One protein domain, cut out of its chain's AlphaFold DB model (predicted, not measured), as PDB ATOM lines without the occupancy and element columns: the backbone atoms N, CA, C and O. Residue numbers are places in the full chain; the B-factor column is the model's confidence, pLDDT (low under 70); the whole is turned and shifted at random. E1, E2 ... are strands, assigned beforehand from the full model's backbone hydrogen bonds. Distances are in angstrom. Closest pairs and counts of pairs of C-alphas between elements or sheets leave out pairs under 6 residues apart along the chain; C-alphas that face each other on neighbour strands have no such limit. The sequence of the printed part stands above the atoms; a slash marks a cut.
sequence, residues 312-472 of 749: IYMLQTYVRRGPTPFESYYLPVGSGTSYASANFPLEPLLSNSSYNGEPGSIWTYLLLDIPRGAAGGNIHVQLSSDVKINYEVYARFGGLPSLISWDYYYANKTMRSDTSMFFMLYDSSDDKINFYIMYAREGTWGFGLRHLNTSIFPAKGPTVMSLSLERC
ATOM      1  N   ILE A 312     184.023 187.144 263.339       89.12
ATOM      2  CA  ILE A 312     185.424 187.403 263.671       89.12
ATOM      3  C   ILE A 312     185.887 188.714 263.045       89.12
ATOM      4  O   ILE A 312     185.722 188.941 261.847       89.12
ATOM      5  N   TYR A 313     186.503 189.570 263.857       91.38
ATOM      6  CA  TYR A 313     186.972 190.885 263.437       91.38
ATOM      7  C   TYR A 313     188.482 190.991 263.593       91.38
ATOM      8  O   TYR A 313     189.033 190.758 264.670       91.38
ATOM      9  N   MET A 314     189.150 191.394 262.517       90.81
ATOM     10  CA  MET A 314     190.553 191.788 262.576       90.81
ATOM     11  C   MET A 314     190.654 193.191 263.170       90.81
ATOM     12  O   MET A 314     189.985 194.122 262.708       90.81
ATOM     13  N   LEU A 315     191.509 193.349 264.173       92.88
ATOM     14  CA  LEU A 315     191.849 194.639 264.741       92.88
ATOM     15  C   LEU A 315     193.115 195.176 264.074       92.88
ATOM     16  O   LEU A 315     194.135 194.496 263.980       92.88
ATOM     17  N   GLN A 316     193.049 196.420 263.623       91.56
ATOM     18  CA  GLN A 316     194.179 197.141 263.070       91.56
ATOM     19  C   GLN A 316     195.029 197.734 264.193       91.56
ATOM     20  O   GLN A 316     194.512 198.361 265.118       91.56
ATOM     21  N   THR A 317     196.343 197.567 264.077       91.00
ATOM     22  CA  THR A 317     197.325 198.101 265.023       91.00
ATOM     23  C   THR A 317     197.606 199.575 264.747       91.00
ATOM     24  O   THR A 317     198.058 199.940 263.661       91.00
ATOM     25  N   TYR A 318     197.411 200.420 265.757       89.94
ATOM     26  CA  TYR A 318     197.757 201.839 265.740       89.94
ATOM     27  C   TYR A 318     198.875 202.111 266.744       89.94
ATOM     28  O   TYR A 318     198.684 202.023 267.957       89.94
ATOM     29  N   VAL A 319     200.062 202.443 266.242       88.50
ATOM     30  CA  VAL A 319     201.232 202.736 267.080       88.50
ATOM     31  C   VAL A 319     201.099 204.135 267.686       88.50
ATOM     32  O   VAL A 319     200.891 205.119 266.971       88.50
ATOM     33  N   ARG A 320     201.228 204.239 269.011       87.69
ATOM     34  CA  ARG A 320     201.235 205.515 269.730       87.69
ATOM     35  C   ARG A 320     202.528 206.270 269.428       87.69
ATOM     36  O   ARG A 320     203.613 205.696 269.406       87.69
ATOM     37  N   ARG A 321     202.420 207.584 269.216       79.94
ATOM     38  CA  ARG A 321     203.593 208.457 269.090       79.94
ATOM     39  C   ARG A 321     204.144 208.732 270.485       79.94
ATOM     40  O   ARG A 321     203.488 209.398 271.278       79.94
ATOM     41  N   GLY A 322     205.341 208.235 270.768       77.44
ATOM     42  CA  GLY A 322     205.997 208.416 272.055       77.44
ATOM     43  C   GLY A 322     207.452 207.944 272.032       77.44
ATOM     44  O   GLY A 322     207.900 207.382 271.032       77.44
ATOM     45  N   PRO A 323     208.200 208.185 273.120       78.06
ATOM     46  CA  PRO A 323     209.574 207.705 273.267       78.06
ATOM     47  C   PRO A 323     209.648 206.186 273.500       78.06
ATOM     48  O   PRO A 323     210.709 205.586 273.344       78.06
ATOM     49  N   THR A 324     208.535 205.567 273.894       81.25
ATOM     50  CA  THR A 324     208.397 204.140 274.182       81.25
ATOM     51  C   THR A 324     208.141 203.341 272.898       81.25
ATOM     52  O   THR A 324     207.144 203.575 272.212       81.25
ATOM     53  N   PRO A 325     209.005 202.372 272.544       86.38
ATOM     54  CA  PRO A 325     208.843 201.619 271.305       86.38
ATOM     55  C   PRO A 325     207.639 200.668 271.379       86.38
ATOM     56  O   PRO A 325     207.326 200.120 272.435       86.38
ATOM     57  N   PHE A 326     206.984 200.452 270.234       89.00
ATOM     58  CA  PHE A 326     205.890 199.486 270.031       89.00
ATOM     59  C   PHE A 326     204.627 199.679 270.891       89.00
ATOM     60  O   PHE A 326     203.754 198.806 270.911       89.00
ATOM     61  N   GLU A 327     204.495 200.774 271.637       91.62
ATOM     62  CA  GLU A 327     203.248 201.073 272.340       91.62
ATOM     63  C   GLU A 327     202.127 201.284 271.318       91.62
ATOM     64  O   GLU A 327     202.281 202.050 270.366       91.62
ATOM     65  N   SER A 328     201.020 200.561 271.454       92.94
ATOM     66  CA  SER A 328     199.972 200.545 270.431       92.94
ATOM     67  C   SER A 328     198.590 200.300 271.020       92.94
ATOM     68  O   SER A 328     198.443 199.855 272.155       92.94
ATOM     69  N   TYR A 329     197.566 200.640 270.250       93.19
ATOM     70  CA  TYR A 329     196.181 200.286 270.526       93.19
ATOM     71  C   TYR A 329     195.545 199.661 269.286       93.19
ATOM     72  O   TYR A 329     196.033 199.851 268.170       93.19
ATOM     73  N   TYR A 330     194.482 198.893 269.491       93.38
ATOM     74  CA  TYR A 330     193.882 198.063 268.453       93.38
ATOM     75  C   TYR A 330     192.427 198.466 268.231       93.38
ATOM     76  O   TYR A 330     191.649 198.502 269.183       93.38
ATOM     77  N   LEU A 331     192.060 198.765 266.981       92.06
ATOM     78  CA  LEU A 331     190.693 199.148 266.605       92.06
ATOM     79  C   LEU A 331     190.141 198.241 265.496       92.06
ATOM     80  O   LEU A 331     190.901 197.855 264.606       92.06
ATOM     81  N   PRO A 332     188.833 197.936 265.483       89.25
ATOM     82  CA  PRO A 332     188.207 197.167 264.409       89.25
ATOM     83  C   PRO A 332     188.349 197.853 263.046       89.25
ATOM     84  O   PRO A 332     188.055 199.048 262.903       89.25
ATOM     85  N   VAL A 333     188.759 197.090 262.028       82.06
ATOM     86  CA  VAL A 333     188.877 197.577 260.644       82.06
ATOM     87  C   VAL A 333     187.509 198.053 260.134       82.06
ATOM     88  O   VAL A 333     186.528 197.320 260.198       82.06
ATOM     89  N   GLY A 334     187.441 199.283 259.612       67.06
ATOM     90  CA  GLY A 334     186.213 199.861 259.044       67.06
ATOM     91  C   GLY A 334     185.326 200.631 260.033       67.06
ATOM     92  O   GLY A 334     184.311 201.187 259.622       67.06
ATOM     93  N   SER A 335     185.711 200.726 261.311       57.03
ATOM     94  CA  SER A 335     185.048 201.628 262.258       57.03
ATOM     95  C   SER A 335     185.471 203.078 261.980       57.03
ATOM     96  O   SER A 335     186.649 203.421 262.031       57.03
ATOM     97  N   GLY A 336     184.521 203.960 261.658       53.72
ATOM     98  CA  GLY A 336     184.754 205.402 261.466       53.72
ATOM     99  C   GLY A 336     185.094 206.156 262.764       53.72
ATOM    100  O   GLY A 336     184.722 207.316 262.920       53.72
ATOM    101  N   THR A 337     185.717 205.483 263.731       54.28
ATOM    102  CA  THR A 337     186.045 206.004 265.057       54.28
ATOM    103  C   THR A 337     187.256 206.929 265.013       54.28
ATOM    104  O   THR A 337     188.213 206.708 264.275       54.28
ATOM    105  N   SER A 338     187.212 207.973 265.842       55.41
ATOM    106  CA  SER A 338     188.298 208.939 266.014       55.41
ATOM    107  C   SER A 338     189.614 208.250 266.403       55.41
ATOM    108  O   SER A 338     189.666 207.531 267.398       55.41
ATOM    109  N   TYR A 339     190.697 208.547 265.675       61.50
ATOM    110  CA  TYR A 339     192.070 208.055 265.906       61.50
ATOM    111  C   TYR A 339     192.705 208.494 267.246       61.50
ATOM    112  O   TYR A 339     193.913 208.356 267.447       61.50
ATOM    113  N   ALA A 340     191.930 209.097 268.149       61.94
ATOM    114  CA  ALA A 340     192.411 209.661 269.405       61.94
ATOM    115  C   ALA A 340     192.287 208.705 270.606       61.94
ATOM    116  O   ALA A 340     192.918 208.957 271.631       61.94
ATOM    117  N   SER A 341     191.499 207.623 270.513       78.12
ATOM    118  CA  SER A 341     191.248 206.710 271.641       78.12
ATOM    119  C   SER A 341     191.316 205.234 271.258       78.12
ATOM    120  O   SER A 341     190.896 204.856 270.172       78.12
ATOM    121  N   ALA A 342     191.756 204.395 272.202       83.69
ATOM    122  CA  ALA A 342     191.731 202.929 272.093       83.69
ATOM    123  C   ALA A 342     190.325 202.316 272.282       83.69
ATOM    124  O   ALA A 342     190.138 201.118 272.096       83.69
ATOM    125  N   ASN A 343     189.358 203.142 272.677       89.75
ATOM    126  CA  ASN A 343     188.004 202.741 273.022       89.75
ATOM    127  C   ASN A 343     187.141 202.570 271.766       89.75
ATOM    128  O   ASN A 343     187.050 203.493 270.955       89.75
ATOM    129  N   PHE A 344     186.439 201.443 271.658       89.75
ATOM    130  CA  PHE A 344     185.422 201.207 270.634       89.75
ATOM    131  C   PHE A 344     184.162 200.555 271.234       89.75
ATOM    132  O   PHE A 344     184.262 199.791 272.199       89.75
ATOM    133  N   PRO A 345     182.962 200.867 270.703       88.56
ATOM    134  CA  PRO A 345     181.719 200.249 271.158       88.56
ATOM    135  C   PRO A 345     181.641 198.787 270.701       88.56
ATOM    136  O   PRO A 345     181.993 198.474 269.561       88.56
ATOM    137  N   LEU A 346     181.158 197.899 271.572       86.75
ATOM    138  CA  LEU A 346     181.022 196.475 271.265       86.75
ATOM    139  C   LEU A 346     179.737 196.146 270.510       86.75
ATOM    140  O   LEU A 346     179.763 195.261 269.661       86.75
ATOM    141  N   GLU A 347     178.634 196.850 270.773       84.50
ATOM    142  CA  GLU A 347     177.302 196.520 270.244       84.50
ATOM    143  C   GLU A 347     177.248 196.327 268.718       84.50
ATOM    144  O   GLU A 347     176.592 195.378 268.287       84.50
ATOM    145  N   PRO A 348     177.928 197.145 267.883       83.06
ATOM    146  CA  PRO A 348     177.927 196.956 266.431       83.06
ATOM    147  C   PRO A 348     178.649 195.689 265.956       83.06
ATOM    148  O   PRO A 348     178.460 195.280 264.815       83.06
ATOM    149  N   LEU A 349     179.508 195.105 266.798       82.00
ATOM    150  CA  LEU A 349     180.358 193.961 266.468       82.00
ATOM    151  C   LEU A 349     179.777 192.637 266.976       82.00
ATOM    152  O   LEU A 349     180.285 191.576 266.626       82.00
ATOM    153  N   LEU A 350     178.740 192.670 267.815       79.69
ATOM    154  CA  LEU A 350     178.191 191.462 268.423       79.69
ATOM    155  C   LEU A 350     177.502 190.578 267.379       79.69
ATOM    156  O   LEU A 350     176.703 191.052 266.569       79.69
ATOM    157  N   SER A 351     177.785 189.279 267.440       67.44
ATOM    158  CA  SER A 351     177.200 188.303 266.525       67.44
ATOM    159  C   SER A 351     175.687 188.138 266.733       67.44
ATOM    160  O   SER A 351     175.205 187.816 267.819       67.44
ATOM    161  N   ASN A 352     174.921 188.338 265.655       62.06
ATOM    162  CA  ASN A 352     173.461 188.186 265.608       62.06
ATOM    163  C   ASN A 352     173.080 186.791 265.075       62.06
ATOM    164  O   ASN A 352     172.506 186.673 263.991       62.06
ATOM    165  N   SER A 353     173.430 185.707 265.771       54.00
ATOM    166  CA  SER A 353     172.986 184.368 265.354       54.00
ATOM    167  C   SER A 353     171.564 184.067 265.856       54.00
ATOM    168  O   SER A 353     171.223 184.304 267.017       54.00
ATOM    169  N   SER A 354     170.698 183.560 264.969       47.28
ATOM    170  CA  SER A 354     169.348 183.105 265.323       47.28
ATOM    171  C   SER A 354     169.428 181.820 266.151       47.28
ATOM    172  O   SER A 354     170.005 180.823 265.719       47.28
ATOM    173  N   TYR A 355     168.851 181.872 267.344       44.94
ATOM    174  CA  TYR A 355     169.008 180.907 268.427       44.94
ATOM    175  C   TYR A 355     168.436 179.508 268.120       44.94
ATOM    176  O   TYR A 355     167.228 179.359 267.953       44.94
ATOM    177  N   ASN A 356     169.288 178.476 268.165       44.47
ATOM    178  CA  ASN A 356     168.895 177.068 268.316       44.47
ATOM    179  C   ASN A 356     169.192 176.602 269.759       44.47
ATOM    180  O   ASN A 356     170.141 175.870 270.014       44.47
ATOM    181  N   GLY A 357     168.386 177.057 270.719       42.19
ATOM    182  CA  GLY A 357     168.072 176.312 271.947       42.19
ATOM    183  C   GLY A 357     169.089 176.219 273.097       42.19
ATOM    184  O   GLY A 357     168.638 175.951 274.207       42.19
ATOM    185  N   GLU A 358     170.396 176.451 272.917       46.94
ATOM    186  CA  GLU A 358     171.370 176.318 274.025       46.94
ATOM    187  C   GLU A 358     171.881 177.674 274.562       46.94
ATOM    188  O   GLU A 358     172.505 178.445 273.824       46.94
ATOM    189  N   PRO A 359     171.630 178.021 275.845       45.50
ATOM    190  CA  PRO A 359     172.133 179.254 276.458       45.50
ATOM    191  C   PRO A 359     173.663 179.209 276.646       45.50
ATOM    192  O   PRO A 359     174.200 178.234 277.160       45.50
ATOM    193  N   GLY A 360     174.370 180.284 276.258       54.06
ATOM    194  CA  GLY A 360     175.829 180.426 276.436       54.06
ATOM    195  C   GLY A 360     176.699 180.039 275.229       54.06
ATOM    196  O   GLY A 360     177.909 179.870 275.377       54.06
ATOM    197  N   SER A 361     176.097 179.898 274.044       63.56
ATOM    198  CA  SER A 361     176.750 179.418 272.817       63.56
ATOM    199  C   SER A 361     177.203 180.519 271.847       63.56
ATOM    200  O   SER A 361     177.855 180.200 270.858       63.56
ATOM    201  N   ILE A 362     176.901 181.798 272.104       80.81
ATOM    202  CA  ILE A 362     177.208 182.907 271.182       80.81
ATOM    203  C   ILE A 362     178.562 183.533 271.524       80.81
ATOM    204  O   ILE A 362     178.778 183.997 272.648       80.81
ATOM    205  N   TRP A 363     179.442 183.575 270.524       87.94
ATOM    206  CA  TRP A 363     180.780 184.146 270.618       87.94
ATOM    207  C   TRP A 363     180.983 185.247 269.583       87.94
ATOM    208  O   TRP A 363     180.473 185.184 268.463       87.94
ATOM    209  N   THR A 364     181.757 186.255 269.962       90.75
ATOM    210  CA  THR A 364     182.321 187.251 269.046       90.75
ATOM    211  C   THR A 364     183.833 187.215 269.191       90.75
ATOM    212  O   THR A 364     184.344 187.321 270.307       90.75
ATOM    213  N   TYR A 365     184.550 187.041 268.084       92.38
ATOM    214  CA  TYR A 365     186.000 186.890 268.098       92.38
ATOM    215  C   TYR A 365     186.702 188.143 267.584       92.38
ATOM    216  O   TYR A 365     186.292 188.741 266.593       92.38
ATOM    217  N   LEU A 366     187.790 188.520 268.242       94.50
ATOM    218  CA  LEU A 366     188.662 189.619 267.853       94.50
ATOM    219  C   LEU A 366     190.078 189.072 267.681       94.50
ATOM    220  O   LEU A 366     190.600 188.403 268.573       94.50
ATOM    221  N   LEU A 367     190.705 189.360 266.547       94.12
ATOM    222  CA  LEU A 367     192.091 188.992 266.272       94.12
ATOM    223  C   LEU A 367     192.958 190.244 266.264       94.12
ATOM    224  O   LEU A 367     192.646 191.209 265.571       94.12
ATOM    225  N   LEU A 368     194.069 190.210 266.994       94.56
ATOM    226  CA  LEU A 368     195.100 191.244 266.936       94.56
ATOM    227  C   LEU A 368     196.470 190.615 266.724       94.56
ATOM    228  O   LEU A 368     196.692 189.468 267.103       94.56
ATOM    229  N   ASP A 369     197.389 191.370 266.135       93.94
ATOM    230  CA  ASP A 369     198.754 190.912 265.882       93.94
ATOM    231  C   ASP A 369     199.757 191.782 266.641       93.94
ATOM    232  O   ASP A 369     199.789 193.008 266.481       93.94
ATOM    233  N   ILE A 370     200.568 191.140 267.485       94.19
ATOM    234  CA  ILE A 370     201.654 191.799 268.208       94.19
ATOM    235  C   ILE A 370     202.896 191.803 267.316       94.19
ATOM    236  O   ILE A 370     203.395 190.728 266.965       94.19
ATOM    237  N   PRO A 371     203.447 192.984 266.979       91.44
ATOM    238  CA  PRO A 371     204.558 193.085 266.045       91.44
ATOM    239  C   PRO A 371     205.830 192.439 266.599       91.44
ATOM    240  O   PRO A 371     206.091 192.451 267.804       91.44
ATOM    241  N   ARG A 372     206.673 191.936 265.691       89.12
ATOM    242  CA  ARG A 372     208.002 191.411 266.036       89.12
ATOM    243  C   ARG A 372     208.835 192.466 266.772       89.12
ATOM    244  O   ARG A 372     208.838 193.634 266.388       89.12
ATOM    245  N   GLY A 373     209.544 192.046 267.814       88.88
ATOM    246  CA  GLY A 373     210.310 192.910 268.714       88.88
ATOM    247  C   GLY A 373     209.515 193.478 269.900       88.88
ATOM    248  O   GLY A 373     210.102 194.130 270.772       88.88
ATOM    249  N   ALA A 374     208.202 193.230 269.971       91.81
ATOM    250  CA  ALA A 374     207.330 193.764 271.014       91.81
ATOM    251  C   ALA A 374     206.977 192.769 272.136       91.81
ATOM    252  O   ALA A 374     206.151 193.125 272.980       91.81
ATOM    253  N   ALA A 375     207.615 191.587 272.195       89.62
ATOM    254  CA  ALA A 375     207.279 190.532 273.165       89.62
ATOM    255  C   ALA A 375     207.338 190.969 274.645       89.62
ATOM    256  O   ALA A 375     206.711 190.384 275.524       89.62
ATOM    257  N   GLY A 376     208.141 191.989 274.958       88.81
ATOM    258  CA  GLY A 376     208.258 192.532 276.311       88.81
ATOM    259  C   GLY A 376     207.217 193.601 276.667       88.81
ATOM    260  O   GLY A 376     207.401 194.295 277.664       88.81
ATOM    261  N   GLY A 377     206.172 193.783 275.850       92.50
ATOM    262  CA  GLY A 377     205.000 194.608 276.167       92.50
ATOM    263  C   GLY A 377     203.890 193.815 276.864       92.50
ATOM    264  O   GLY A 377     203.910 192.588 276.887       92.50
ATOM    265  N   ASN A 378     202.901 194.514 277.417       94.50
ATOM    266  CA  ASN A 378     201.792 193.924 278.166       94.50
ATOM    267  C   ASN A 378     200.467 194.241 277.471       94.50
ATOM    268  O   ASN A 378     200.195 195.407 277.176       94.50
ATOM    269  N   ILE A 379     199.643 193.226 277.207       95.44
ATOM    270  CA  ILE A 379     198.302 193.456 276.655       95.44
ATOM    271  C   ILE A 379     197.414 193.941 277.793       95.44
ATOM    272  O   ILE A 379     197.241 193.227 278.777       95.44
ATOM    273  N   HIS A 380     196.838 195.123 277.642       95.44
ATOM    274  CA  HIS A 380     195.830 195.668 278.534       95.44
ATOM    275  C   HIS A 380     194.452 195.466 277.907       95.44
ATOM    276  O   HIS A 380     194.207 195.865 276.764       95.44
ATOM    277  N   VAL A 381     193.563 194.830 278.667       95.00
ATOM    278  CA  VAL A 381     192.176 194.592 278.279       95.00
ATOM    279  C   VAL A 381     191.274 195.325 279.256       95.00
ATOM    280  O   VAL A 381     191.296 195.055 280.460       95.00
ATOM    281  N   GLN A 382     190.464 196.235 278.723       94.00
ATOM    282  CA  GLN A 382     189.487 196.979 279.501       94.00
ATOM    283  C   GLN A 382     188.107 196.886 278.857       94.00
ATOM    284  O   GLN A 382     187.950 197.186 277.676       94.00
ATOM    285  N   LEU A 383     187.106 196.501 279.645       92.12
ATOM    286  CA  LEU A 383     185.695 196.642 279.300       92.12
ATOM    287  C   LEU A 383     185.024 197.519 280.358       92.12
ATOM    288  O   LEU A 383     185.257 197.336 281.552       92.12
ATOM    289  N   SER A 384     184.189 198.456 279.929       91.06
ATOM    290  CA  SER A 384     183.397 199.312 280.817       91.06
ATOM    291  C   SER A 384     181.995 199.507 280.262       91.06
ATOM    292  O   SER A 384     181.840 199.720 279.058       91.06
ATOM    293  N   SER A 385     180.992 199.484 281.129       88.81
ATOM    294  CA  SER A 385     179.603 199.775 280.779       88.81
ATOM    295  C   SER A 385     178.922 200.525 281.923       88.81
ATOM    296  O   SER A 385     179.353 200.425 283.063       88.81
ATOM    297  N   ASP A 386     177.843 201.254 281.636       84.00
ATOM    298  CA  ASP A 386     177.001 201.879 282.672       84.00
ATOM    299  C   ASP A 386     176.110 200.851 283.399       84.00
ATOM    300  O   ASP A 386     175.426 201.163 284.376       84.00
ATOM    301  N   VAL A 387     176.083 199.614 282.896       83.50
ATOM    302  CA  VAL A 387     175.319 198.486 283.432       83.50
ATOM    303  C   VAL A 387     176.238 197.303 283.716       83.50
ATOM    304  O   VAL A 387     177.403 197.277 283.325       83.50
ATOM    305  N   LYS A 388     175.693 196.279 284.376       83.12
ATOM    306  CA  LYS A 388     176.425 195.039 284.625       83.12
ATOM    307  C   LYS A 388     176.871 194.389 283.312       83.12
ATOM    308  O   LYS A 388     176.048 194.102 282.441       83.12
ATOM    309  N   ILE A 389     178.167 194.115 283.212       83.50
ATOM    310  CA  ILE A 389     178.777 193.428 282.079       83.50
ATOM    311  C   ILE A 389     178.344 191.956 282.101       83.50
ATOM    312  O   ILE A 389     178.634 191.218 283.041       83.50
ATOM    313  N   ASN A 390     177.676 191.525 281.030       81.81
ATOM    314  CA  ASN A 390     177.212 190.146 280.830       81.81
ATOM    315  C   ASN A 390     178.085 189.387 279.813       81.81
ATOM    316  O   ASN A 390     177.593 188.552 279.047       81.81
ATOM    317  N   TYR A 391     179.379 189.712 279.776       85.94
ATOM    318  CA  TYR A 391     180.353 189.109 278.872       85.94
ATOM    319  C   TYR A 391     181.468 188.435 279.656       85.94
ATOM    320  O   TYR A 391     181.954 188.970 280.651       85.94
ATOM    321  N   GLU A 392     181.910 187.295 279.149       90.75
ATOM    322  CA  GLU A 392     183.147 186.660 279.577       90.75
ATOM    323  C   GLU A 392     184.203 186.842 278.488       90.75
ATOM    324  O   GLU A 392     183.894 186.784 277.294       90.75
ATOM    325  N   VAL A 393     185.447 187.058 278.898       93.12
ATOM    326  CA  VAL A 393     186.566 187.339 277.997       93.12
ATOM    327  C   VAL A 393     187.553 186.188 278.067       93.12
ATOM    328  O   VAL A 393     188.071 185.881 279.137       93.12
ATOM    329  N   TYR A 394     187.850 185.584 276.924       94.56
ATOM    330  CA  TYR A 394     188.866 184.547 276.781       94.56
ATOM    331  C   TYR A 394     189.947 185.014 275.812       94.56
ATOM    332  O   TYR A 394     189.648 185.702 274.840       94.56
ATOM    333  N   ALA A 395     191.191 184.620 276.053       95.38
ATOM    334  CA  ALA A 395     192.336 184.933 275.211       95.38
ATOM    335  C   ALA A 395     193.152 183.669 274.931       95.38
ATOM    336  O   ALA A 395     193.332 182.823 275.813       95.38
ATOM    337  N   ARG A 396     193.660 183.552 273.705       94.12
ATOM    338  CA  ARG A 396     194.536 182.463 273.278       94.12
ATOM    339  C   ARG A 396     195.550 182.956 272.251       94.12
ATOM    340  O   ARG A 396     195.198 183.658 271.304       94.12
ATOM    341  N   PHE A 397     196.810 182.595 272.434       92.88
ATOM    342  CA  PHE A 397     197.879 182.881 271.493       92.88
ATOM    343  C   PHE A 397     197.871 181.866 270.349       92.88
ATOM    344  O   PHE A 397     197.726 180.667 270.565       92.88
ATOM    345  N   GLY A 398     198.026 182.346 269.117       90.25
ATOM    346  CA  GLY A 398     198.109 181.513 267.922       90.25
ATOM    347  C   GLY A 398     196.817 180.784 267.556       90.25
ATOM    348  O   GLY A 398     196.829 180.016 266.609       90.25
ATOM    349  N   GLY A 399     195.693 180.985 268.242       90.06
ATOM    350  CA  GLY A 399     194.450 180.274 267.938       90.06
ATOM    351  C   GLY A 399     193.229 180.944 268.548       90.06
ATOM    352  O   GLY A 399     193.342 181.954 269.242       90.06
ATOM    353  N   LEU A 400     192.051 180.376 268.296       90.88
ATOM    354  CA  LEU A 400     190.809 180.878 268.882       90.88
ATOM    355  C   LEU A 400     190.542 180.231 270.240       90.88
ATOM    356  O   LEU A 400     190.708 179.011 270.384       90.88
ATOM    357  N   PRO A 401     190.128 181.026 271.239       92.62
ATOM    358  CA  PRO A 401     189.714 180.480 272.514       92.62
ATOM    359  C   PRO A 401     188.356 179.772 272.408       92.62
ATOM    360  O   PRO A 401     187.464 180.166 271.655       92.62
ATOM    361  N   SER A 402     188.191 178.737 273.221       88.81
ATOM    362  CA  SER A 402     186.938 178.020 273.441       88.81
ATOM    363  C   SER A 402     186.806 177.660 274.923       88.81
ATOM    364  O   SER A 402     187.725 177.879 275.709       88.81
ATOM    365  N   LEU A 403     185.682 177.060 275.325       87.44
ATOM    366  CA  LEU A 403     185.477 176.637 276.720       87.44
ATOM    367  C   LEU A 403     186.463 175.566 277.194       87.44
ATOM    368  O   LEU A 403     186.725 175.467 278.389       87.44
ATOM    369  N   ILE A 404     187.004 174.781 276.262       85.81
ATOM    370  CA  ILE A 404     187.949 173.696 276.550       85.81
ATOM    371  C   ILE A 404     189.403 174.092 276.287       85.81
ATOM    372  O   ILE A 404     190.307 173.358 276.673       85.81
ATOM    373  N   SER A 405     189.649 175.220 275.614       87.31
ATOM    374  CA  SER A 405     190.996 175.614 275.213       87.31
ATOM    375  C   SER A 405     191.176 177.131 275.210       87.31
ATOM    376  O   SER A 405     190.638 177.833 274.355       87.31
ATOM    377  N   TRP A 406     191.941 177.632 276.176       91.81
ATOM    378  CA  TRP A 406     192.235 179.049 276.397       91.81
ATOM    379  C   TRP A 406     193.573 179.191 277.139       91.81
ATOM    380  O   TRP A 406     193.972 178.270 277.849       91.81
ATOM    381  N   ASP A 407     194.239 180.343 276.998       91.50
ATOM    382  CA  ASP A 407     195.460 180.667 277.759       91.50
ATOM    383  C   ASP A 407     195.140 181.538 278.977       91.50
ATOM    384  O   ASP A 407     195.638 181.302 280.077       91.50
ATOM    385  N   TYR A 408     194.248 182.518 278.796       94.00
ATOM    386  CA  TYR A 408     193.747 183.376 279.868       94.00
ATOM    387  C   TYR A 408     192.242 183.584 279.731       94.00
ATOM    388  O   TYR A 408     191.722 183.650 278.617       94.00
ATOM    389  N   TYR A 409     191.536 183.725 280.851       93.12
ATOM    390  CA  TYR A 409     190.115 184.049 280.841       93.12
ATOM    391  C   TYR A 409     189.673 184.852 282.066       93.12
ATOM    392  O   TYR A 409     190.248 184.774 283.155       93.12
ATOM    393  N   TYR A 410     188.596 185.602 281.883       91.50
ATOM    394  CA  TYR A 410     187.859 186.283 282.932       91.50
ATOM    395  C   TYR A 410     186.366 186.072 282.683       91.50
ATOM    396  O   TYR A 410     185.828 186.580 281.698       91.50
ATOM    397  N   ALA A 411     185.694 185.338 283.572       87.19
ATOM    398  CA  ALA A 411     184.245 185.161 283.518       87.19
ATOM    399  C   ALA A 411     183.539 185.972 284.611       87.19
ATOM    400  O   ALA A 411     182.588 186.701 284.348       87.19
ATOM    401  N   ASN A 412     184.015 185.872 285.852       83.69
ATOM    402  CA  ASN A 412     183.543 186.681 286.974       83.69
ATOM    403  C   ASN A 412     184.634 186.776 288.061       83.69
ATOM    404  O   ASN A 412     185.725 186.224 287.922       83.69
ATOM    405  N   LYS A 413     184.348 187.450 289.182       80.44
ATOM    406  CA  LYS A 413     185.310 187.622 290.290       80.44
ATOM    407  C   LYS A 413     185.859 186.303 290.858       80.44
ATOM    408  O   LYS A 413     186.988 186.299 291.340       80.44
ATOM    409  N   THR A 414     185.074 185.225 290.812       81.75
ATOM    410  CA  THR A 414     185.425 183.895 291.343       81.75
ATOM    411  C   THR A 414     185.945 182.922 290.282       81.75
ATOM    412  O   THR A 414     186.724 182.036 290.607       81.75
ATOM    413  N   MET A 415     185.534 183.087 289.024       85.00
ATOM    414  CA  MET A 415     185.893 182.259 287.874       85.00
ATOM    415  C   MET A 415     186.738 183.087 286.913       85.00
ATOM    416  O   MET A 415     186.223 183.840 286.081       85.00
ATOM    417  N   ARG A 416     188.049 182.963 287.062       86.44
ATOM    418  CA  ARG A 416     189.057 183.689 286.294       86.44
ATOM    419  C   ARG A 416     190.352 182.890 286.275       86.44
ATOM    420  O   ARG A 416     190.525 181.990 287.095       86.44
ATOM    421  N   SER A 417     191.268 183.247 285.383       85.44
ATOM    422  CA  SER A 417     192.653 182.793 285.480       85.44
ATOM    423  C   SER A 417     193.256 183.211 286.820       85.44
ATOM    424  O   SER A 417     193.034 184.334 287.290       85.44
ATOM    425  N   ASP A 418     194.018 182.305 287.428       82.00
ATOM    426  CA  ASP A 418     194.722 182.592 288.671       82.00
ATOM    427  C   ASP A 418     195.644 183.794 288.482       82.00
ATOM    428  O   ASP A 418     196.364 183.919 287.483       82.00
ATOM    429  N   THR A 419     195.608 184.703 289.455       77.69
ATOM    430  CA  THR A 419     196.511 185.849 289.473       77.69
ATOM    431  C   THR A 419     197.935 185.327 289.551       77.69
ATOM    432  O   THR A 419     198.319 184.689 290.532       77.69
ATOM    433  N   SER A 420     198.705 185.601 288.510       77.81
ATOM    434  CA  SER A 420     200.096 185.193 288.378       77.81
ATOM    435  C   SER A 420     200.909 186.380 287.889       77.81
ATOM    436  O   SER A 420     200.364 187.393 287.456       77.81
ATOM    437  N   MET A 421     202.230 186.251 287.866       76.25
ATOM    438  CA  MET A 421     203.086 187.282 287.273       76.25
ATOM    439  C   MET A 421     202.814 187.546 285.782       76.25
ATOM    440  O   MET A 421     203.240 188.579 285.273       76.25
ATOM    441  N   PHE A 422     202.102 186.644 285.093       85.31
ATOM    442  CA  PHE A 422     201.707 186.806 283.693       85.31
ATOM    443  C   PHE A 422     200.253 187.249 283.493       85.31
ATOM    444  O   PHE A 422     199.900 187.635 282.383       85.31
ATOM    445  N   PHE A 423     199.431 187.235 284.546       89.31
ATOM    446  CA  PHE A 423     198.035 187.667 284.506       89.31
ATOM    447  C   PHE A 423     197.700 188.491 285.753       89.31
ATOM    448  O   PHE A 423     197.577 187.950 286.855       89.31
ATOM    449  N   MET A 424     197.535 189.800 285.564       86.50
ATOM    450  CA  MET A 424     197.292 190.760 286.642       86.50
ATOM    451  C   MET A 424     195.888 191.344 286.524       86.50
ATOM    452  O   MET A 424     195.574 192.025 285.548       86.50
ATOM    453  N   LEU A 425     195.053 191.111 287.536       87.19
ATOM    454  CA  LEU A 425     193.730 191.722 287.649       87.19
ATOM    455  C   LEU A 425     193.810 192.937 288.575       87.19
ATOM    456  O   LEU A 425     194.223 192.804 289.725       87.19
ATOM    457  N   TYR A 426     193.387 194.103 288.093       80.06
ATOM    458  CA  TYR A 426     193.522 195.352 288.843       80.06
ATOM    459  C   TYR A 426     192.235 195.829 289.481       80.06
ATOM    460  O   TYR A 426     192.211 196.190 290.654       80.06
ATOM    461  N   ASP A 427     191.197 195.923 288.668       74.88
ATOM    462  CA  ASP A 427     189.927 196.500 289.056       74.88
ATOM    463  C   ASP A 427     188.855 195.753 288.281       74.88
ATOM    464  O   ASP A 427     188.818 195.786 287.049       74.88
ATOM    465  N   SER A 428     188.039 195.003 289.010       71.12
ATOM    466  CA  SER A 428     186.877 194.369 288.420       71.12
ATOM    467  C   SER A 428     185.675 194.600 289.311       71.12
ATOM    468  O   SER A 428     185.558 193.989 290.379       71.12
ATOM    469  N   SER A 429     184.802 195.488 288.878       76.94
ATOM    470  CA  SER A 429     183.464 195.666 289.417       76.94
ATOM    471  C   SER A 429     182.462 194.966 288.495       76.94
ATOM    472  O   SER A 429     182.845 194.332 287.513       76.94
ATOM    473  N   ASP A 430     181.176 194.997 288.830       77.50
ATOM    474  CA  ASP A 430     180.164 194.355 287.982       77.50
ATOM    475  C   ASP A 430     180.003 195.091 286.631       77.50
ATOM    476  O   ASP A 430     179.536 194.505 285.661       77.50
ATOM    477  N   ASP A 431     180.429 196.352 286.563       83.38
ATOM    478  CA  ASP A 431     180.341 197.302 285.448       83.38
ATOM    479  C   ASP A 431     181.688 197.560 284.735       83.38
ATOM    480  O   ASP A 431     181.738 198.229 283.700       83.38
ATOM    481  N   LYS A 432     182.798 197.005 285.247       89.12
ATOM    482  CA  LYS A 432     184.142 197.205 284.686       89.12
ATOM    483  C   LYS A 432     185.015 195.964 284.826       89.12
ATOM    484  O   LYS A 432     185.133 195.399 285.907       89.12
ATOM    485  N   ILE A 433     185.703 195.592 283.752       91.00
ATOM    486  CA  ILE A 433     186.722 194.537 283.725       91.00
ATOM    487  C   ILE A 433     188.047 195.184 283.315       91.00
ATOM    488  O   ILE A 433     188.109 195.820 282.267       91.00
ATOM    489  N   ASN A 434     189.099 195.032 284.122       92.56
ATOM    490  CA  ASN A 434     190.442 195.525 283.808       92.56
ATOM    491  C   ASN A 434     191.515 194.513 284.235       92.56
ATOM    492  O   ASN A 434     191.728 194.285 285.434       92.56
ATOM    493  N   PHE A 435     192.208 193.940 283.250       93.19
ATOM    494  CA  PHE A 435     193.339 193.046 283.478       93.19
ATOM    495  C   PHE A 435     194.456 193.238 282.447       93.19
ATOM    496  O   PHE A 435     194.248 193.776 281.357       93.19
ATOM    497  N   TYR A 436     195.642 192.747 282.801       93.94
ATOM    498  CA  TYR A 436     196.818 192.715 281.942       93.94
ATOM    499  C   TYR A 436     197.312 191.284 281.730       93.94
ATOM    500  O   TYR A 436     197.382 190.497 282.676       93.94
ATOM    501  N   ILE A 437     197.724 190.988 280.498       94.19
ATOM    502  CA  ILE A 437     198.536 189.818 280.148       94.19
ATOM    503  C   ILE A 437     199.975 190.307 279.974       94.19
ATOM    504  O   ILE A 437     200.266 191.096 279.069       94.19
ATOM    505  N   MET A 438     200.872 189.875 280.859       92.12
ATOM    506  CA  MET A 438     202.233 190.411 280.930       92.12
ATOM    507  C   MET A 438     203.176 189.736 279.938       92.12
ATOM    508  O   MET A 438     203.119 188.516 279.746       92.12
ATOM    509  N   TYR A 439     204.090 190.528 279.369       91.38
ATOM    510  CA  TYR A 439     205.112 190.076 278.416       91.38
ATOM    511  C   TYR A 439     204.504 189.163 277.349       91.38
ATOM    512  O   TYR A 439     204.779 187.958 277.291       91.38
ATOM    513  N   ALA A 440     203.572 189.742 276.597       92.75
ATOM    514  CA  ALA A 440     202.776 189.047 275.607       92.75
ATOM    515  C   ALA A 440     203.640 188.557 274.444       92.75
ATOM    516  O   ALA A 440     204.555 189.237 274.002       92.75
ATOM    517  N   ARG A 441     203.332 187.371 273.928       92.44
ATOM    518  CA  ARG A 441     204.078 186.747 272.832       92.44
ATOM    519  C   ARG A 441     203.904 187.521 271.522       92.44
ATOM    520  O   ARG A 441     202.813 188.023 271.247       92.44
ATOM    521  N   GLU A 442     204.963 187.579 270.717       91.44
ATOM    522  CA  GLU A 442     204.923 188.117 269.346       91.44
ATOM    523  C   GLU A 442     204.051 187.231 268.443       91.44
ATOM    524  O   GLU A 442     204.184 186.009 268.474       91.44
ATOM    525  N   GLY A 443     203.198 187.837 267.615       91.88
ATOM    526  CA  GLY A 443     202.282 187.137 266.712       91.88
ATOM    527  C   GLY A 443     200.805 187.323 267.060       91.88
ATOM    528  O   GLY A 443     200.419 188.239 267.793       91.88
ATOM    529  N   THR A 444     199.972 186.445 266.505       93.31
ATOM    530  CA  THR A 444     198.517 186.616 266.498       93.31
ATOM    531  C   THR A 444     197.875 186.146 267.800       93.31
ATOM    532  O   THR A 444     198.067 185.010 268.232       93.31
ATOM    533  N   TRP A 445     197.059 187.008 268.397       95.44
ATOM    534  CA  TRP A 445     196.249 186.739 269.580       95.44
ATOM    535  C   TRP A 445     194.767 186.727 269.222       95.44
ATOM    536  O   TRP A 445     194.265 187.661 268.592       95.44
ATOM    537  N   GLY A 446     194.065 185.683 269.662       94.88
ATOM    538  CA  GLY A 446     192.619 185.567 269.559       94.88
ATOM    539  C   GLY A 446     191.930 185.862 270.880       94.88
ATOM    540  O   GLY A 446     192.185 185.201 271.884       94.88
ATOM    541  N   PHE A 447     191.022 186.832 270.860       95.38
ATOM    542  CA  PHE A 447     190.119 187.154 271.957       95.38
ATOM    543  C   PHE A 447     188.710 186.681 271.611       95.38
ATOM    544  O   PHE A 447     188.212 186.960 270.527       95.38
ATOM    545  N   GLY A 448     188.066 185.966 272.525       93.00
ATOM    546  CA  GLY A 448     186.683 185.524 272.403       93.00
ATOM    547  C   GLY A 448     185.830 186.172 273.481       93.00
ATOM    548  O   GLY A 448     186.112 186.017 274.669       93.00
ATOM    549  N   LEU A 449     184.790 186.887 273.063       91.69
ATOM    550  CA  LEU A 449     183.760 187.436 273.936       91.69
ATOM    551  C   LEU A 449     182.570 186.481 273.935       91.69
ATOM    552  O   LEU A 449     181.887 186.348 272.916       91.69
ATOM    553  N   ARG A 450     182.320 185.817 275.065       87.88
ATOM    554  CA  ARG A 450     181.158 184.941 275.241       87.88
ATOM    555  C   ARG A 450     180.009 185.728 275.852       87.88
ATOM    556  O   ARG A 450     180.171 186.352 276.900       87.88
ATOM    557  N   HIS A 451     178.845 185.683 275.212       80.44
ATOM    558  CA  HIS A 451     177.654 186.373 275.700       80.44
ATOM    559  C   HIS A 451     176.837 185.487 276.651       80.44
ATOM    560  O   HIS A 451     176.394 184.396 276.279       80.44
ATOM    561  N   LEU A 452     176.598 185.968 277.873       74.56
ATOM    562  CA  LEU A 452     175.749 185.293 278.853       74.56
ATOM    563  C   LEU A 452     174.295 185.734 278.666       74.56
ATOM    564  O   LEU A 452     173.912 186.845 279.033       74.56
ATOM    565  N   ASN A 453     173.469 184.854 278.098       64.06
ATOM    566  CA  ASN A 453     172.045 185.129 277.941       64.06
ATOM    567  C   ASN A 453     171.347 185.053 279.309       64.06
ATOM    568  O   ASN A 453     171.102 183.965 279.832       64.06
ATOM    569  N   THR A 454     171.034 186.207 279.895       54.75
ATOM    570  CA  THR A 454     170.144 186.301 281.053       54.75
ATOM    571  C   THR A 454     168.730 186.566 280.545       54.75
ATOM    572  O   THR A 454     168.456 187.581 279.914       54.75
ATOM    573  N   SER A 455     167.815 185.637 280.824       47.12
ATOM    574  CA  SER A 455     166.402 185.628 280.409       47.12
ATOM    575  C   SER A 455     165.538 186.760 280.996       47.12
ATOM    576  O   SER A 455     164.311 186.695 280.965       47.12
ATOM    577  N   ILE A 456     166.154 187.813 281.531       48.44
ATOM    578  CA  ILE A 456     165.498 188.951 282.168       48.44
ATOM    579  C   ILE A 456     166.153 190.188 281.577       48.44
ATOM    580  O   ILE A 456     167.308 190.445 281.892       48.44
ATOM    581  N   PHE A 457     165.429 190.894 280.699       49.09
ATOM    582  CA  PHE A 457     165.831 192.133 280.019       49.09
ATOM    583  C   PHE A 457     166.903 192.927 280.789       49.09
ATOM    584  O   PHE A 457     166.553 193.719 281.669       49.09
ATOM    585  N   PRO A 458     168.201 192.761 280.477       47.97
ATOM    586  CA  PRO A 458     169.211 193.627 281.049       47.97
ATOM    587  C   PRO A 458     169.064 194.968 280.342       47.97
ATOM    588  O   PRO A 458     168.941 195.015 279.113       47.97
ATOM    589  N   ALA A 459     169.047 196.062 281.101       47.62
ATOM    590  CA  ALA A 459     169.188 197.392 280.531       47.62
ATOM    591  C   ALA A 459     170.408 197.376 279.593       47.62
ATOM    592  O   ALA A 459     171.516 197.086 280.033       47.62
ATOM    593  N   LYS A 460     170.196 197.589 278.289       56.88
ATOM    594  CA  LYS A 460     171.269 197.613 277.286       56.88
ATOM    595  C   LYS A 460     172.017 198.938 277.413       56.88
ATOM    596  O   LYS A 460     171.701 199.889 276.703       56.88
ATOM    597  N   GLY A 461     172.944 199.026 278.360       62.47
ATOM    598  CA  GLY A 461     173.937 200.094 278.368       62.47
ATOM    599  C   GLY A 461     175.015 199.797 277.320       62.47
ATOM    600  O   GLY A 461     175.357 198.624 277.146       62.47
ATOM    601  N   PRO A 462     175.535 200.808 276.604       80.12
ATOM    602  CA  PRO A 462     176.640 200.601 275.678       80.12
ATOM    603  C   PRO A 462     177.867 200.085 276.443       80.12
ATOM    604  O   PRO A 462     178.218 200.597 277.507       80.12
ATOM    605  N   THR A 463     178.506 199.046 275.922       87.88
ATOM    606  CA  THR A 463     179.730 198.460 276.459       87.88
ATOM    607  C   THR A 463     180.887 198.894 275.580       87.88
ATOM    608  O   THR A 463     180.915 198.652 274.372       87.88
ATOM    609  N   VAL A 464     181.869 199.533 276.198       91.06
ATOM    610  CA  VAL A 464     183.074 200.014 275.530       91.06
ATOM    611  C   VAL A 464     184.215 199.063 275.847       91.06
ATOM    612  O   VAL A 464     184.476 198.778 277.016       91.06
ATOM    613  N   MET A 465     184.902 198.593 274.809       92.50
ATOM    614  CA  MET A 465     186.115 197.793 274.930       92.50
ATOM    615  C   MET A 465     187.333 198.608 274.504       92.50
ATOM    616  O   MET A 465     187.276 199.398 273.563       92.50
ATOM    617  N   SER A 466     188.444 198.394 275.197       93.88
ATOM    618  CA  SER A 466     189.763 198.902 274.842       93.88
ATOM    619  C   SER A 466     190.774 197.770 274.899       93.88
ATOM    620  O   SER A 466     190.870 197.049 275.896       93.88
ATOM    621  N   LEU A 467     191.537 197.649 273.817       94.94
ATOM    622  CA  LEU A 467     192.658 196.732 273.682       94.94
ATOM    623  C   LEU A 467     193.905 197.538 273.333       94.94
ATOM    624  O   LEU A 467     193.954 198.226 272.309       94.94
ATOM    625  N   SER A 468     194.928 197.442 274.176       94.75
ATOM    626  CA  SER A 468     196.209 198.119 273.970       94.75
ATOM    627  C   SER A 468     197.391 197.232 274.329       94.75
ATOM    628  O   SER A 468     197.290 196.306 275.128       94.75
ATOM    629  N   LEU A 469     198.534 197.517 273.708       94.81
ATOM    630  CA  LEU A 469     199.832 196.975 274.078       94.81
ATOM    631  C   LEU A 469     200.624 198.077 274.784       94.81
ATOM    632  O   LEU A 469     201.169 198.982 274.146       94.81
ATOM    633  N   GLU A 470     200.673 197.988 276.106       93.50
ATOM    634  CA  GLU A 470     201.295 198.970 276.989       93.50
ATOM    635  C   GLU A 470     202.668 198.500 277.466       93.50
ATOM    636  O   GLU A 470     202.960 197.306 277.537       93.50
ATOM    637  N   ARG A 471     203.541 199.451 277.808       92.38
ATOM    638  CA  ARG A 471     204.891 199.129 278.287       92.38
ATOM    639  C   ARG A 471     204.908 198.779 279.772       92.38
ATOM    640  O   ARG A 471     205.364 197.700 280.139       92.38
ATOM    641  N   CYS A 472     204.387 199.648 280.629       92.31
ATOM    642  CA  CYS A 472     204.318 199.389 282.065       92.31
ATOM    643  C   CYS A 472     202.865 199.415 282.537       92.31
ATOM    644  O   CYS A 472     202.183 200.408 282.265       92.31
TER     645      CYS A 472
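AT A GLANCE: This is residues 312 to 472 of the 749 residues of the protein "EGF-like domain-containing protein" of Trifolium subterraneum (UniProt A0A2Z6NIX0). One long, twisted sheet is rolled into a flattened barrel, nearly closed, with most of its strands running roughly along the longest axis. E4, E10, E6 and E7 make one wall and E2, E11, E5, E9 and E8 the other; E1 joins the walls along one edge, E7 and E8 leave a seam at the other, and short E3 is an extra strand beside E11. The printed part has 161 residues with eleven named strands, E1 to E11 in order along the chain, and no named helix; the class is all strand, though under half of the residues, 71, are in named elements. The sheet is branched and mixed, its pairs antiparallel but for the parallel E1 and E4. The whole is compact, with a radius of gyration of the C-alphas of 15.4 A and spans of 49 by 36 by 27 A, and two long links, E3 to E4 and E10 to E11, loop out beyond one end of the barrel.

IN THESE COORDINATES: The longest strand by residues is E10, residues 443 to 451, 26.2 A from first to last C-alpha. E4 is residues 363 to 370, 22.4 A, and E6 is residues 391 to 397, 20.0 A; E7 is residues 408 to 410. E1, residues 312 to 319, measures 22.3 A and begins with C-alpha 312 at (185.424, 187.403, 263.671). E2 is residues 328 to 332, 13.6 A, and E3 is residues 343 to 345. E5, residues 378 to 385, measures 23.1 A and begins with C-alpha 378 at (201.792, 193.924, 278.166). E8 is residues 423 to 428, 13.6 A, and E9 is residues 432 to 437, 16.8 A. E11, residues 463 to 470, measures 21.6 A and ends with C-alpha 470 at (201.295, 198.970, 276.989).

HOW THE PARTS SIT: E11 has three neighbours: E2 and E3 lie on one side of it, beside residues 467 to 469 and 463 to 466, and E5 on the other side. E5 and E11 are antiparallel at 165 degrees, with N 380 and O 468 2.8 A apart, within hydrogen-bond range. E3 is an edge strand, antiparallel to E11, with N 344 and O 465 at 2.9 A. E9 lies on the other side of E5 from E11, antiparallel to E5 at 171 degrees, with N 433 and O 383 at 2.8 A. E8 and E9 form a hairpin, with N 436 and O 424 at 2.8 A, and E8 is an edge strand. In the other direction, E2 and E11 are antiparallel, with N 469 and O 328 at 2.8 A. E1 and E2 form a hairpin, with N 316 and O 331 at 2.8 A. The pairing of E1 is staggered: residues 315 to 319 pair with E2 and residues 312 to 314 with E4. E1 and E4 are parallel at 31 degrees, with N 315 and O 367 at 2.8 A. E4 and E10 are antiparallel at 159 degrees, with N 366 and O 447 at 2.8 A. E6 lies on the other side of E10 from E4, antiparallel to E10, with N 394 and O 448 at 2.9 A. E6 and E7 form a hairpin, with N 395 and O 408 at 2.8 A, and E7 is an edge strand. The closest C-alphas of E7 and E8 are those of Tyr 408 and Phe 423, 7.6 A apart. E5 and E10 are apart, as are E6 and E9; E4 and E11 are only just apart, at 8.0 A.

THE WHOLE: The C-alphas farthest apart are those of Pro 323 and Gly 357, 52.1 A. The printed part has no cut. The long links are E3 to E4, E7 to E8 and E10 to E11, with 17, 12 and 11 residues between the strands. The mean pLDDT of the printed part is 82.8, and it is under 70 in residues 334 to 340, 351 to 361 and 453 to 461.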